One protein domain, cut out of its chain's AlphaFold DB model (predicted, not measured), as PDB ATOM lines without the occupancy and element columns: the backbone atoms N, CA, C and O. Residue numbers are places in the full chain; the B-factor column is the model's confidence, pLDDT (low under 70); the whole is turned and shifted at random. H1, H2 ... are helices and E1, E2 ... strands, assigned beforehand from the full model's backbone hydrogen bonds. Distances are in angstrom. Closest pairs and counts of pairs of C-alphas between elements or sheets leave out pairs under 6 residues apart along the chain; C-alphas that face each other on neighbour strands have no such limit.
ATOM      1  N   PHE A  10     138.975 228.847 171.336       95.31
ATOM      2  CA  PHE A  10     138.652 227.540 170.778       95.31
ATOM      3  C   PHE A  10     139.256 226.398 171.610       95.31
ATOM      4  O   PHE A  10     138.556 225.448 171.959       95.31
ATOM      5  N   VAL A  11     140.530 226.509 172.002       96.06
ATOM      6  CA  VAL A  11     141.198 225.501 172.842       96.06
ATOM      7  C   VAL A  11     140.623 225.475 174.253       96.06
ATOM      8  O   VAL A  11     140.455 224.391 174.804       96.06
ATOM      9  N   ALA A  12     140.235 226.621 174.817       95.88
ATOM     10  CA  ALA A  12     139.524 226.670 176.093       95.88
ATOM     11  C   ALA A  12     138.242 225.817 176.051       95.88
ATOM     12  O   ALA A  12     138.018 224.996 176.938       95.88
ATOM     13  N   THR A  13     137.465 225.941 174.968       96.56
ATOM     14  CA  THR A  13     136.246 225.145 174.739       96.56
ATOM     15  C   THR A  13     136.559 223.652 174.593       96.56
ATOM     16  O   THR A  13     135.842 222.807 175.133       96.56
ATOM     17  N   LEU A  14     137.636 223.296 173.883       96.81
ATOM     18  CA  LEU A  14     138.065 221.900 173.758       96.81
ATOM     19  C   LEU A  14     138.478 221.305 175.108       96.81
ATOM     20  O   LEU A  14     138.031 220.210 175.439       96.81
ATOM     21  N   CYS A  15     139.297 222.017 175.885       96.06
ATOM     22  CA  CYS A  15     139.719 221.597 177.221       96.06
ATOM     23  C   CYS A  15     138.514 221.382 178.147       96.06
ATOM     24  O   CYS A  15     138.422 220.334 178.785       96.06
ATOM     25  N   GLU A  16     137.554 222.314 178.150       96.75
ATOM     26  CA  GLU A  16     136.313 222.194 178.922       96.75
ATOM     27  C   GLU A  16     135.528 220.929 178.545       96.75
ATOM     28  O   GLU A  16     135.187 220.129 179.417       96.75
ATOM     29  N   ARG A  17     135.291 220.694 177.247       96.75
ATOM     30  CA  ARG A  17     134.518 219.529 176.779       96.75
ATOM     31  C   ARG A  17     135.219 218.195 176.998       96.75
ATOM     32  O   ARG A  17     134.554 217.188 177.220       96.75
ATOM     33  N   LEU A  18     136.546 218.188 176.931       95.81
ATOM     34  CA  LEU A  18     137.360 217.011 177.226       95.81
ATOM     35  C   LEU A  18     137.481 216.750 178.736       95.81
ATOM     36  O   LEU A  18     137.921 215.669 179.117       95.81
ATOM     37  N   GLY A  19     137.110 217.713 179.588       95.94
ATOM     38  CA  GLY A  19     137.279 217.615 181.038       95.94
ATOM     39  C   GLY A  19     138.746 217.652 181.477       95.94
ATOM     40  O   GLY A  19     139.099 217.004 182.459       95.94
ATOM     41  N   VAL A  20     139.602 218.373 180.744       95.19
ATOM     42  CA  VAL A  20     141.052 218.462 181.000       95.19
ATOM     43  C   VAL A  20     141.491 219.906 181.220       95.19
ATOM     44  O   VAL A  20     140.882 220.850 180.715       95.19
ATOM     45  N   GLY A  21     142.582 220.089 181.960       94.25
ATOM     46  CA  GLY A  21     143.237 221.382 182.112       94.25
ATOM     47  C   GLY A  21     143.977 221.809 180.844       94.25
ATOM     48  O   GLY A  21     144.304 220.996 179.977       94.25
ATOM     49  N   TYR A  22     144.272 223.104 180.738       93.06
ATOM     50  CA  TYR A  22     145.126 223.631 179.678       93.06
ATOM     51  C   TYR A  22     146.606 223.515 180.062       93.06
ATOM     52  O   TYR A  22     147.036 224.003 181.104       93.06
ATOM     53  N   GLY A  23     147.395 222.902 179.184       90.56
ATOM     54  CA  GLY A  23     148.814 222.593 179.374       90.56
ATOM     55  C   GLY A  23     149.782 223.705 178.966       90.56
ATOM     56  O   GLY A  23     150.990 223.464 178.876       90.56
ATOM     57  N   GLY A  24     149.266 224.905 178.692       89.75
ATOM     58  CA  GLY A  24     150.063 226.123 178.571       89.75
ATOM     59  C   GLY A  24     150.628 226.447 177.197       89.75
ATOM     60  O   GLY A  24     151.479 227.331 177.102       89.75
ATOM     61  N   TRP A  25     150.188 225.744 176.157       92.12
ATOM     62  CA  TRP A  25     150.527 226.094 174.785       92.12
ATOM     63  C   TRP A  25     149.460 225.625 173.796       92.12
ATOM     64  O   TRP A  25     148.949 224.508 173.922       92.12
ATOM     65  N   ASP A  26     149.171 226.454 172.797       93.69
ATOM     66  CA  ASP A  26     148.397 226.079 171.625       93.69
ATOM     67  C   ASP A  26     148.823 226.849 170.372       93.69
ATOM     68  O   ASP A  26     149.346 227.964 170.438       93.69
ATOM     69  N   THR A  27     148.617 226.228 169.213       93.81
ATOM     70  CA  THR A  27     148.828 226.834 167.902       93.81
ATOM     71  C   THR A  27     147.817 226.316 166.889       93.81
ATOM     72  O   THR A  27     147.233 225.241 167.048       93.81
ATOM     73  N   MET A  28     147.654 227.069 165.806       94.44
ATOM     74  CA  MET A  28     146.742 226.754 164.717       94.44
ATOM     75  C   MET A  28     147.464 226.922 163.387       94.44
ATOM     76  O   MET A  28     148.203 227.882 163.169       94.44
ATOM     77  N   SER A  29     147.234 225.983 162.482       94.31
ATOM     78  CA  SER A  29     147.786 225.996 161.129       94.31
ATOM     79  C   SER A  29     146.755 225.447 160.139       94.31
ATOM     80  O   SER A  29     145.769 224.830 160.556       94.31
ATOM     81  N   PRO A  30     146.914 225.677 158.827       94.19
ATOM     82  CA  PRO A  30     146.113 224.979 157.830       94.19
ATOM     83  C   PRO A  30     146.257 223.461 157.985       94.19
ATOM     84  O   PRO A  30     147.356 222.958 158.222       94.19
ATOM     85  N   LEU A  31     145.152 222.731 157.845       92.62
ATOM     86  CA  LEU A  31     145.183 221.273 157.898       92.62
ATOM     87  C   LEU A  31     146.000 220.731 156.706       92.62
ATOM     88  O   LEU A  31     145.743 221.141 155.569       92.62
ATOM     89  N   PRO A  32     146.969 219.822 156.928       90.62
ATOM     90  CA  PRO A  32     147.718 219.210 155.838       90.62
ATOM     91  C   PRO A  32     146.800 218.487 154.836       90.62
ATOM     92  O   PRO A  32     145.807 217.872 155.239       90.62
ATOM     93  N   PRO A  33     147.109 218.527 153.526       85.94
ATOM     94  CA  PRO A  33     146.217 218.017 152.480       85.94
ATOM     95  C   PRO A  33     145.956 216.502 152.561       85.94
ATOM     96  O   PRO A  33     144.944 216.026 152.053       85.94
ATOM     97  N   ASP A  34     146.826 215.740 153.223       87.38
ATOM     98  CA  ASP A  34     146.698 214.298 153.465       87.38
ATOM     99  C   ASP A  34     145.750 213.946 154.628       87.38
ATOM    100  O   ASP A  34     145.457 212.773 154.859       87.38
ATOM    101  N   LYS A  35     145.225 214.941 155.355       82.19
ATOM    102  CA  LYS A  35     144.413 214.744 156.570       82.19
ATOM    103  C   LYS A  35     142.905 214.882 156.337       82.19
ATOM    104  O   LYS A  35     142.158 215.213 157.256       82.19
ATOM    105  N   GLY A  36     142.433 214.568 155.131       77.50
ATOM    106  CA  GLY A  36     141.002 214.359 154.873       77.50
ATOM    107  C   GLY A  36     140.204 215.597 154.455       77.50
ATOM    108  O   GLY A  36     138.981 215.581 154.578       77.50
ATOM    109  N   GLY A  37     140.859 216.643 153.943       82.75
ATOM    110  CA  GLY A  37     140.195 217.787 153.307       82.75
ATOM    111  C   GLY A  37     140.649 219.152 153.835       82.75
ATOM    112  O   GLY A  37     141.587 219.223 154.626       82.75
ATOM    113  N   PRO A  38     140.014 220.250 153.386       88.81
ATOM    114  CA  PRO A  38     140.306 221.586 153.892       88.81
ATOM    115  C   PRO A  38     139.875 221.719 155.360       88.81
ATOM    116  O   PRO A  38     138.821 221.225 155.757       88.81
ATOM    117  N   GLY A  39     140.677 222.422 156.154       93.38
ATOM    118  CA  GLY A  39     140.412 222.644 157.572       93.38
ATOM    119  C   GLY A  39     141.576 223.343 158.265       93.38
ATOM    120  O   GLY A  39     142.485 223.862 157.611       93.38
ATOM    121  N   SER A  40     141.574 223.309 159.593       95.81
ATOM    122  CA  SER A  40     142.697 223.739 160.423       95.81
ATOM    123  C   SER A  40     143.183 222.595 161.309       95.81
ATOM    124  O   SER A  40     142.390 221.810 161.828       95.81
ATOM    125  N   LEU A  41     144.501 222.495 161.457       96.31
ATOM    126  CA  LEU A  41     145.140 221.695 162.487       96.31
ATOM    127  C   LEU A  41     145.400 222.587 163.699       96.31
ATOM    128  O   LEU A  41     146.159 223.555 163.608       96.31
ATOM    129  N   VAL A  42     144.803 222.225 164.827       96.31
ATOM    130  CA  VAL A  42     145.060 222.841 166.127       96.31
ATOM    131  C   VAL A  42     145.916 221.881 166.937       96.31
ATOM    132  O   VAL A  42     145.508 220.748 167.186       96.31
ATOM    133  N   VAL A  43     147.101 222.317 167.352       95.38
ATOM    134  CA  VAL A  43     147.968 221.545 168.251       95.38
ATOM    135  C   VAL A  43     147.975 222.256 169.588       95.38
ATOM    136  O   VAL A  43     148.231 223.454 169.643       95.38
ATOM    137  N   PHE A  44     147.669 221.537 170.661       94.88
ATOM    138  CA  PHE A  44     147.542 222.130 171.986       94.88
ATOM    139  C   PHE A  44     148.017 221.175 173.071       94.88
ATOM    140  O   PHE A  44     148.010 219.952 172.915       94.88
ATOM    141  N   HIS A  45     148.471 221.750 174.176       94.00
ATOM    142  CA  HIS A  45     148.901 221.015 175.351       94.00
ATOM    143  C   HIS A  45     147.753 220.948 176.356       94.00
ATOM    144  O   HIS A  45     147.082 221.949 176.605       94.00
ATOM    145  N   ILE A  46     147.559 219.783 176.968       93.81
ATOM    146  CA  ILE A  46     146.562 219.551 178.019       93.81
ATOM    147  C   ILE A  46     147.220 219.120 179.327       93.81
ATOM    148  O   ILE A  46     148.303 218.539 179.325       93.81
ATOM    149  N   ASP A  47     146.541 219.356 180.436       92.00
ATOM    150  CA  ASP A  47     146.868 218.797 181.742       92.00
ATOM    151  C   ASP A  47     145.728 217.869 182.181       92.00
ATOM    152  O   ASP A  47     144.651 218.326 182.561       92.00
ATOM    153  N   ASP A  48     145.942 216.558 182.069       89.94
ATOM    154  CA  ASP A  48     145.006 215.522 182.524       89.94
ATOM    155  C   ASP A  48     145.489 214.823 183.813       89.94
ATOM    156  O   ASP A  48     144.963 213.779 184.198       89.94
ATOM    157  N   GLY A  49     146.502 215.391 184.484       86.75
ATOM    158  CA  GLY A  49     147.138 214.811 185.665       86.75
ATOM    159  C   GLY A  49     148.132 213.680 185.380       86.75
ATOM    160  O   GLY A  49     148.771 213.192 186.316       86.75
ATOM    161  N   SER A  50     148.301 213.250 184.125       87.25
ATOM    162  CA  SER A  50     149.342 212.284 183.766       87.25
ATOM    163  C   SER A  50     150.696 212.952 183.505       87.25
ATOM    164  O   SER A  50     150.807 214.163 183.309       87.25
ATOM    165  N   ILE A  51     151.766 212.153 183.559       82.94
ATOM    166  CA  ILE A  51     153.136 212.650 183.404       82.94
ATOM    167  C   ILE A  51     153.387 212.951 181.919       82.94
ATOM    168  O   ILE A  51     153.315 212.032 181.095       82.94
ATOM    169  N   PRO A  52     153.725 214.200 181.555       78.06
ATOM    170  CA  PRO A  52     154.080 214.533 180.185       78.06
ATOM    171  C   PRO A  52     155.311 213.730 179.728       78.06
ATOM    172  O   PRO A  52     156.226 213.508 180.524       78.06
ATOM    173  N   PRO A  53     155.398 213.333 178.446       73.81
ATOM    174  CA  PRO A  53     156.621 212.740 177.909       73.81
ATOM    175  C   PRO A  53     157.801 213.700 178.087       73.81
ATOM    176  O   PRO A  53     157.605 214.914 178.006       73.81
ATOM    177  N   ALA A  54     159.005 213.159 178.308       77.88
ATOM    178  CA  ALA A  54     160.232 213.943 178.464       77.88
ATOM    179  C   ALA A  54     160.483 214.835 177.238       77.88
ATOM    180  O   ALA A  54     160.312 214.391 176.100       77.88
ATOM    181  N   ARG A  55     160.876 216.092 177.471       72.69
ATOM    182  CA  ARG A  55     161.068 217.117 176.430       72.69
ATOM    183  C   ARG A  55     162.282 217.969 176.741       72.69
ATOM    184  O   ARG A  55     162.701 218.060 177.892       72.69
ATOM    185  N   GLU A  56     162.796 218.628 175.716       73.88
ATOM    186  CA  GLU A  56     163.832 219.641 175.873       73.88
ATOM    187  C   GLU A  56     163.261 220.871 176.596       73.88
ATOM    188  O   GLU A  56     162.161 221.331 176.287       73.88
ATOM    189  N   ILE A  65     150.575 216.606 174.523       92.06
ATOM    190  CA  ILE A  65     150.181 217.063 173.188       92.06
ATOM    191  C   ILE A  65     148.878 216.383 172.747       92.06
ATOM    192  O   ILE A  65     148.708 215.160 172.862       92.06
ATOM    193  N   ARG A  66     147.968 217.192 172.210       94.94
ATOM    194  CA  ARG A  66     146.772 216.780 171.482       94.94
ATOM    195  C   ARG A  66     146.697 217.524 170.161       94.94
ATOM    196  O   ARG A  66     147.159 218.658 170.038       94.94
ATOM    197  N   GLU A  67     146.081 216.867 169.192       96.56
ATOM    198  CA  GLU A  67     145.792 217.448 167.888       96.56
ATOM    199  C   GLU A  67     144.284 217.479 167.689       96.56
ATOM    200  O   GLU A  67     143.624 216.458 167.860       96.56
ATOM    201  N   ALA A  68     143.728 218.622 167.308       97.19
ATOM    202  CA  ALA A  68     142.370 218.712 166.804       97.19
ATOM    203  C   ALA A  68     142.399 219.031 165.307       97.19
ATOM    204  O   ALA A  68     142.991 220.020 164.874       97.19
ATOM    205  N   ARG A  69     141.747 218.183 164.511       96.81
ATOM    206  CA  ARG A  69     141.473 218.435 163.095       96.81
ATOM    207  C   ARG A  69     140.102 219.075 163.002       96.81
ATOM    208  O   ARG A  69     139.103 218.462 163.377       96.81
ATOM    209  N   VAL A  70     140.073 220.315 162.541       96.50
ATOM    210  CA  VAL A  70     138.878 221.153 162.546       96.50
ATOM    211  C   VAL A  70     138.445 221.392 161.109       96.50
ATOM    212  O   VAL A  70     139.122 222.075 160.339       96.50
ATOM    213  N   TYR A  71     137.322 220.793 160.748       95.06
ATOM    214  CA  TYR A  71     136.728 220.801 159.418       95.06
ATOM    215  C   TYR A  71     135.550 221.791 159.355       95.06
ATOM    216  O   TYR A  71     135.129 222.337 160.382       95.06
ATOM    217  N   PRO A  72     134.974 222.030 158.162       94.19
ATOM    218  CA  PRO A  72     133.761 222.836 158.022       94.19
ATOM    219  C   PRO A  72     132.526 222.262 158.730       94.19
ATOM    220  O   PRO A  72     131.598 223.012 159.008       94.19
ATOM    221  N   ASP A  73     132.496 220.956 159.000       94.50
ATOM    222  CA  ASP A  73     131.329 220.238 159.526       94.50
ATOM    223  C   ASP A  73     131.554 219.595 160.903       94.50
ATOM    224  O   ASP A  73     130.607 219.059 161.472       94.50
ATOM    225  N   ARG A  74     132.789 219.594 161.425       96.00
ATOM    226  CA  ARG A  74     133.142 218.923 162.686       96.00
ATOM    227  C   ARG A  74     134.535 219.273 163.198       96.00
ATOM    228  O   ARG A  74     135.383 219.764 162.456       96.00
ATOM    229  N   THR A  75     134.813 218.844 164.421       97.62
ATOM    230  CA  THR A  75     136.146 218.758 165.017       97.62
ATOM    231  C   THR A  75     136.415 217.343 165.505       97.62
ATOM    232  O   THR A  75     135.568 216.727 166.149       97.62
ATOM    233  N   GLU A  76     137.613 216.837 165.240       97.94
ATOM    234  CA  GLU A  76     138.094 215.538 165.707       97.94
ATOM    235  C   GLU A  76     139.372 215.724 166.529       97.94
ATOM    236  O   GLU A  76     140.343 216.284 166.024       97.94
ATOM    237  N   VAL A  77     139.389 215.256 167.779       97.69
ATOM    238  CA  VAL A  77     140.542 215.361 168.690       97.69
ATOM    239  C   VAL A  77     141.268 214.026 168.774       97.69
ATOM    240  O   VAL A  77     140.640 212.999 169.016       97.69
ATOM    241  N   TYR A  78     142.590 214.049 168.650       96.56
ATOM    242  CA  TYR A  78     143.458 212.883 168.586       96.56
ATOM    243  C   TYR A  78     144.550 212.892 169.667       96.56
ATOM    244  O   TYR A  78     145.059 213.943 170.073       96.56
ATOM    245  N   ALA A  79     144.952 211.689 170.082       93.12
ATOM    246  CA  ALA A  79     146.212 211.397 170.760       93.12
ATOM    247  C   ALA A  79     147.053 210.470 169.872       93.12
ATOM    248  O   ALA A  79     146.794 209.265 169.792       93.12
ATOM    249  N   GLY A  80     148.036 211.043 169.173       89.75
ATOM    250  CA  GLY A  80     148.716 210.345 168.081       89.75
ATOM    251  C   GLY A  80     147.698 209.924 167.018       89.75
ATOM    252  O   GLY A  80     146.938 210.751 166.527       89.75
ATOM    253  N   ASP A  81     147.625 208.628 166.728       91.56
ATOM    254  CA  ASP A  81     146.669 208.080 165.756       91.56
ATOM    255  C   ASP A  81     145.298 207.725 166.359       91.56
ATOM    256  O   ASP A  81     144.381 207.324 165.640       91.56
ATOM    257  N   THR A  82     145.125 207.868 167.676       95.06
ATOM    258  CA  THR A  82     143.878 207.495 168.361       95.06
ATOM    259  C   THR A  82     142.905 208.665 168.392       95.06
ATOM    260  O   THR A  82     143.212 209.698 168.985       95.06
ATOM    261  N   LEU A  83     141.712 208.498 167.811       96.81
ATOM    262  CA  LEU A  83     140.609 209.452 167.949       96.81
ATOM    263  C   LEU A  83     140.042 209.389 169.376       96.81
ATOM    264  O   LEU A  83     139.575 208.341 169.814       96.81
ATOM    265  N   LEU A  84     140.072 210.515 170.083       96.50
ATOM    266  CA  LEU A  84     139.559 210.653 171.447       96.50
ATOM    267  C   LEU A  84     138.135 211.198 171.489       96.50
ATOM    268  O   LEU A  84     137.327 210.748 172.296       96.50
ATOM    269  N   ALA A  85     137.837 212.192 170.653       97.38
ATOM    270  CA  ALA A  85     136.546 212.863 170.658       97.38
ATOM    271  C   ALA A  85     136.196 213.405 169.276       97.38
ATOM    272  O   ALA A  85     137.073 213.774 168.493       97.38
ATOM    273  N   ARG A  86     134.894 213.495 169.012       97.75
ATOM    274  CA  ARG A  86     134.331 214.129 167.827       97.75
ATOM    275  C   ARG A  86     133.213 215.075 168.252       97.75
ATOM    276  O   ARG A  86     132.335 214.677 169.013       97.75
ATOM    277  N   TYR A  87     133.244 216.296 167.733       97.38
ATOM    278  CA  TYR A  87     132.248 217.334 167.983       97.38
ATOM    279  C   TYR A  87     131.721 217.842 166.643       97.38
ATOM    280  O   TYR A  87     132.470 218.457 165.890       97.38
ATOM    281  N   ASP A  88     130.452 217.591 166.331       96.31
ATOM    282  CA  ASP A  88     129.843 218.037 165.065       96.31
ATOM    283  C   ASP A  88     129.373 219.509 165.119       96.31
ATOM    284  O   ASP A  88     128.979 220.090 164.114       96.31
ATOM    285  N   ASP A  89     129.423 220.137 166.295       94.19
ATOM    286  CA  ASP A  89     129.024 221.527 166.537       94.19
ATOM    287  C   ASP A  89     130.214 222.492 166.706       94.19
ATOM    288  O   ASP A  89     130.023 223.708 166.730       94.19
ATOM    289  N   LEU A  90     131.443 221.969 166.786       94.44
ATOM    290  CA  LEU A  90     132.680 222.751 166.738       94.44
ATOM    291  C   LEU A  90     133.295 222.619 165.349       94.44
ATOM    292  O   LEU A  90     133.695 221.531 164.943       94.44
ATOM    293  N   THR A  91     133.399 223.724 164.624       94.12
ATOM    294  CA  THR A  91     133.855 223.762 163.230       94.12
ATOM    295  C   THR A  91     134.910 224.848 163.038       94.12
ATOM    296  O   THR A  91     135.219 225.623 163.946       94.12
ATOM    297  N   VAL A  92     135.449 224.945 161.822       90.44
ATOM    298  CA  VAL A  92     136.448 225.967 161.471       90.44
ATOM    299  C   VAL A  92     135.938 227.401 161.678       90.44
ATOM    300  O   VAL A  92     136.732 228.309 161.903       90.44
ATOM    301  N   MET A  93     134.618 227.614 161.668       89.00
ATOM    302  CA  MET A  93     134.019 228.930 161.918       89.00
ATOM    303  C   MET A  93     134.264 229.425 163.348       89.00
ATOM    304  O   MET A  93     134.359 230.628 163.562       89.00
ATOM    305  N   GLN A  94     134.407 228.514 164.314       87.81
ATOM    306  CA  GLN A  94     134.673 228.843 165.716       87.81
ATOM    307  C   GLN A  94     136.160 229.108 166.007       87.81
ATOM    308  O   GLN A  94     136.484 229.552 167.103       87.81
ATOM    309  N   ILE A  95     137.067 228.847 165.057       82.19
ATOM    310  CA  ILE A  95     138.497 229.166 165.207       82.19
ATOM    311  C   ILE A  95     138.762 230.661 165.000       82.19
ATOM    312  O   ILE A  95     139.591 231.248 165.690       82.19
TER     313      ILE A  95
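What this domain is: This is residues 10 to 56 and 65 to 95 of the 97 residues of an uncharacterized protein of Haloactinobacterium sp. RN3S43 (UniProt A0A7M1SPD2). A twisted sheet of five antiparallel strands makes a wall, and one short helix, H1, packs on one of its faces, nearest the strands E1 and E2. The long edge strand E1 bends sharply at residue 24. The 78 printed residues hold one named helix and five named strands, in the order H1 E1 E2 E3 E4 E5 along the chain and E1 - E2 - E3 - E4 - E5 across the sheet; the class is mixed, helices and strands. The whole is compact, with a radius of gyration of the C-alphas of 12.2 A and spans of 33 by 24 by 20 A.

How they stand to each other: H1, residues 10 to 18, is on the sheet, and every O i to N i+4 pair in it is within hydrogen-bond range. Its closest C-alphas to E1, residues 21 to 30, are those of Cys 15 and Gly 21, 6.0 A apart. E1 bends by 79 degrees at residue 24 and forms a hairpin with E2, residues 40 to 47, where N 27 and O 43 are 2.8 A apart. E2 is antiparallel to E3, residues 65 to 70, with N 42 and O 68 at 2.9 A. E3, E4, residues 75 to 79, and E5, residues 82 to 87, form a meander, each strand the antiparallel neighbour of the one before; N 69 and O 76 are 2.8 A apart, and so are N 77 and O 85. E1 and E5, the edge strands, are apart.

Where its parts are: H1 begins at C-alpha 10 (138.652, 227.540, 170.778). E1 is 24.7 A long, E2 22.3 A, E3 16.1 A, E4 13.7 A and E5 15.2 A, ending at C-alpha 87 (132.248, 217.334, 167.983).

The domain as a whole: The C-alphas farthest apart, of Glu 56 and Asp 73, are 36.4 A apart. Residues 57 to 64 are cut out, with 14.1 A between C-alphas 56 and 65. Of the links printed whole, none is long. Mean pLDDT of the printed part is 92.0, and no printed residue is under 70.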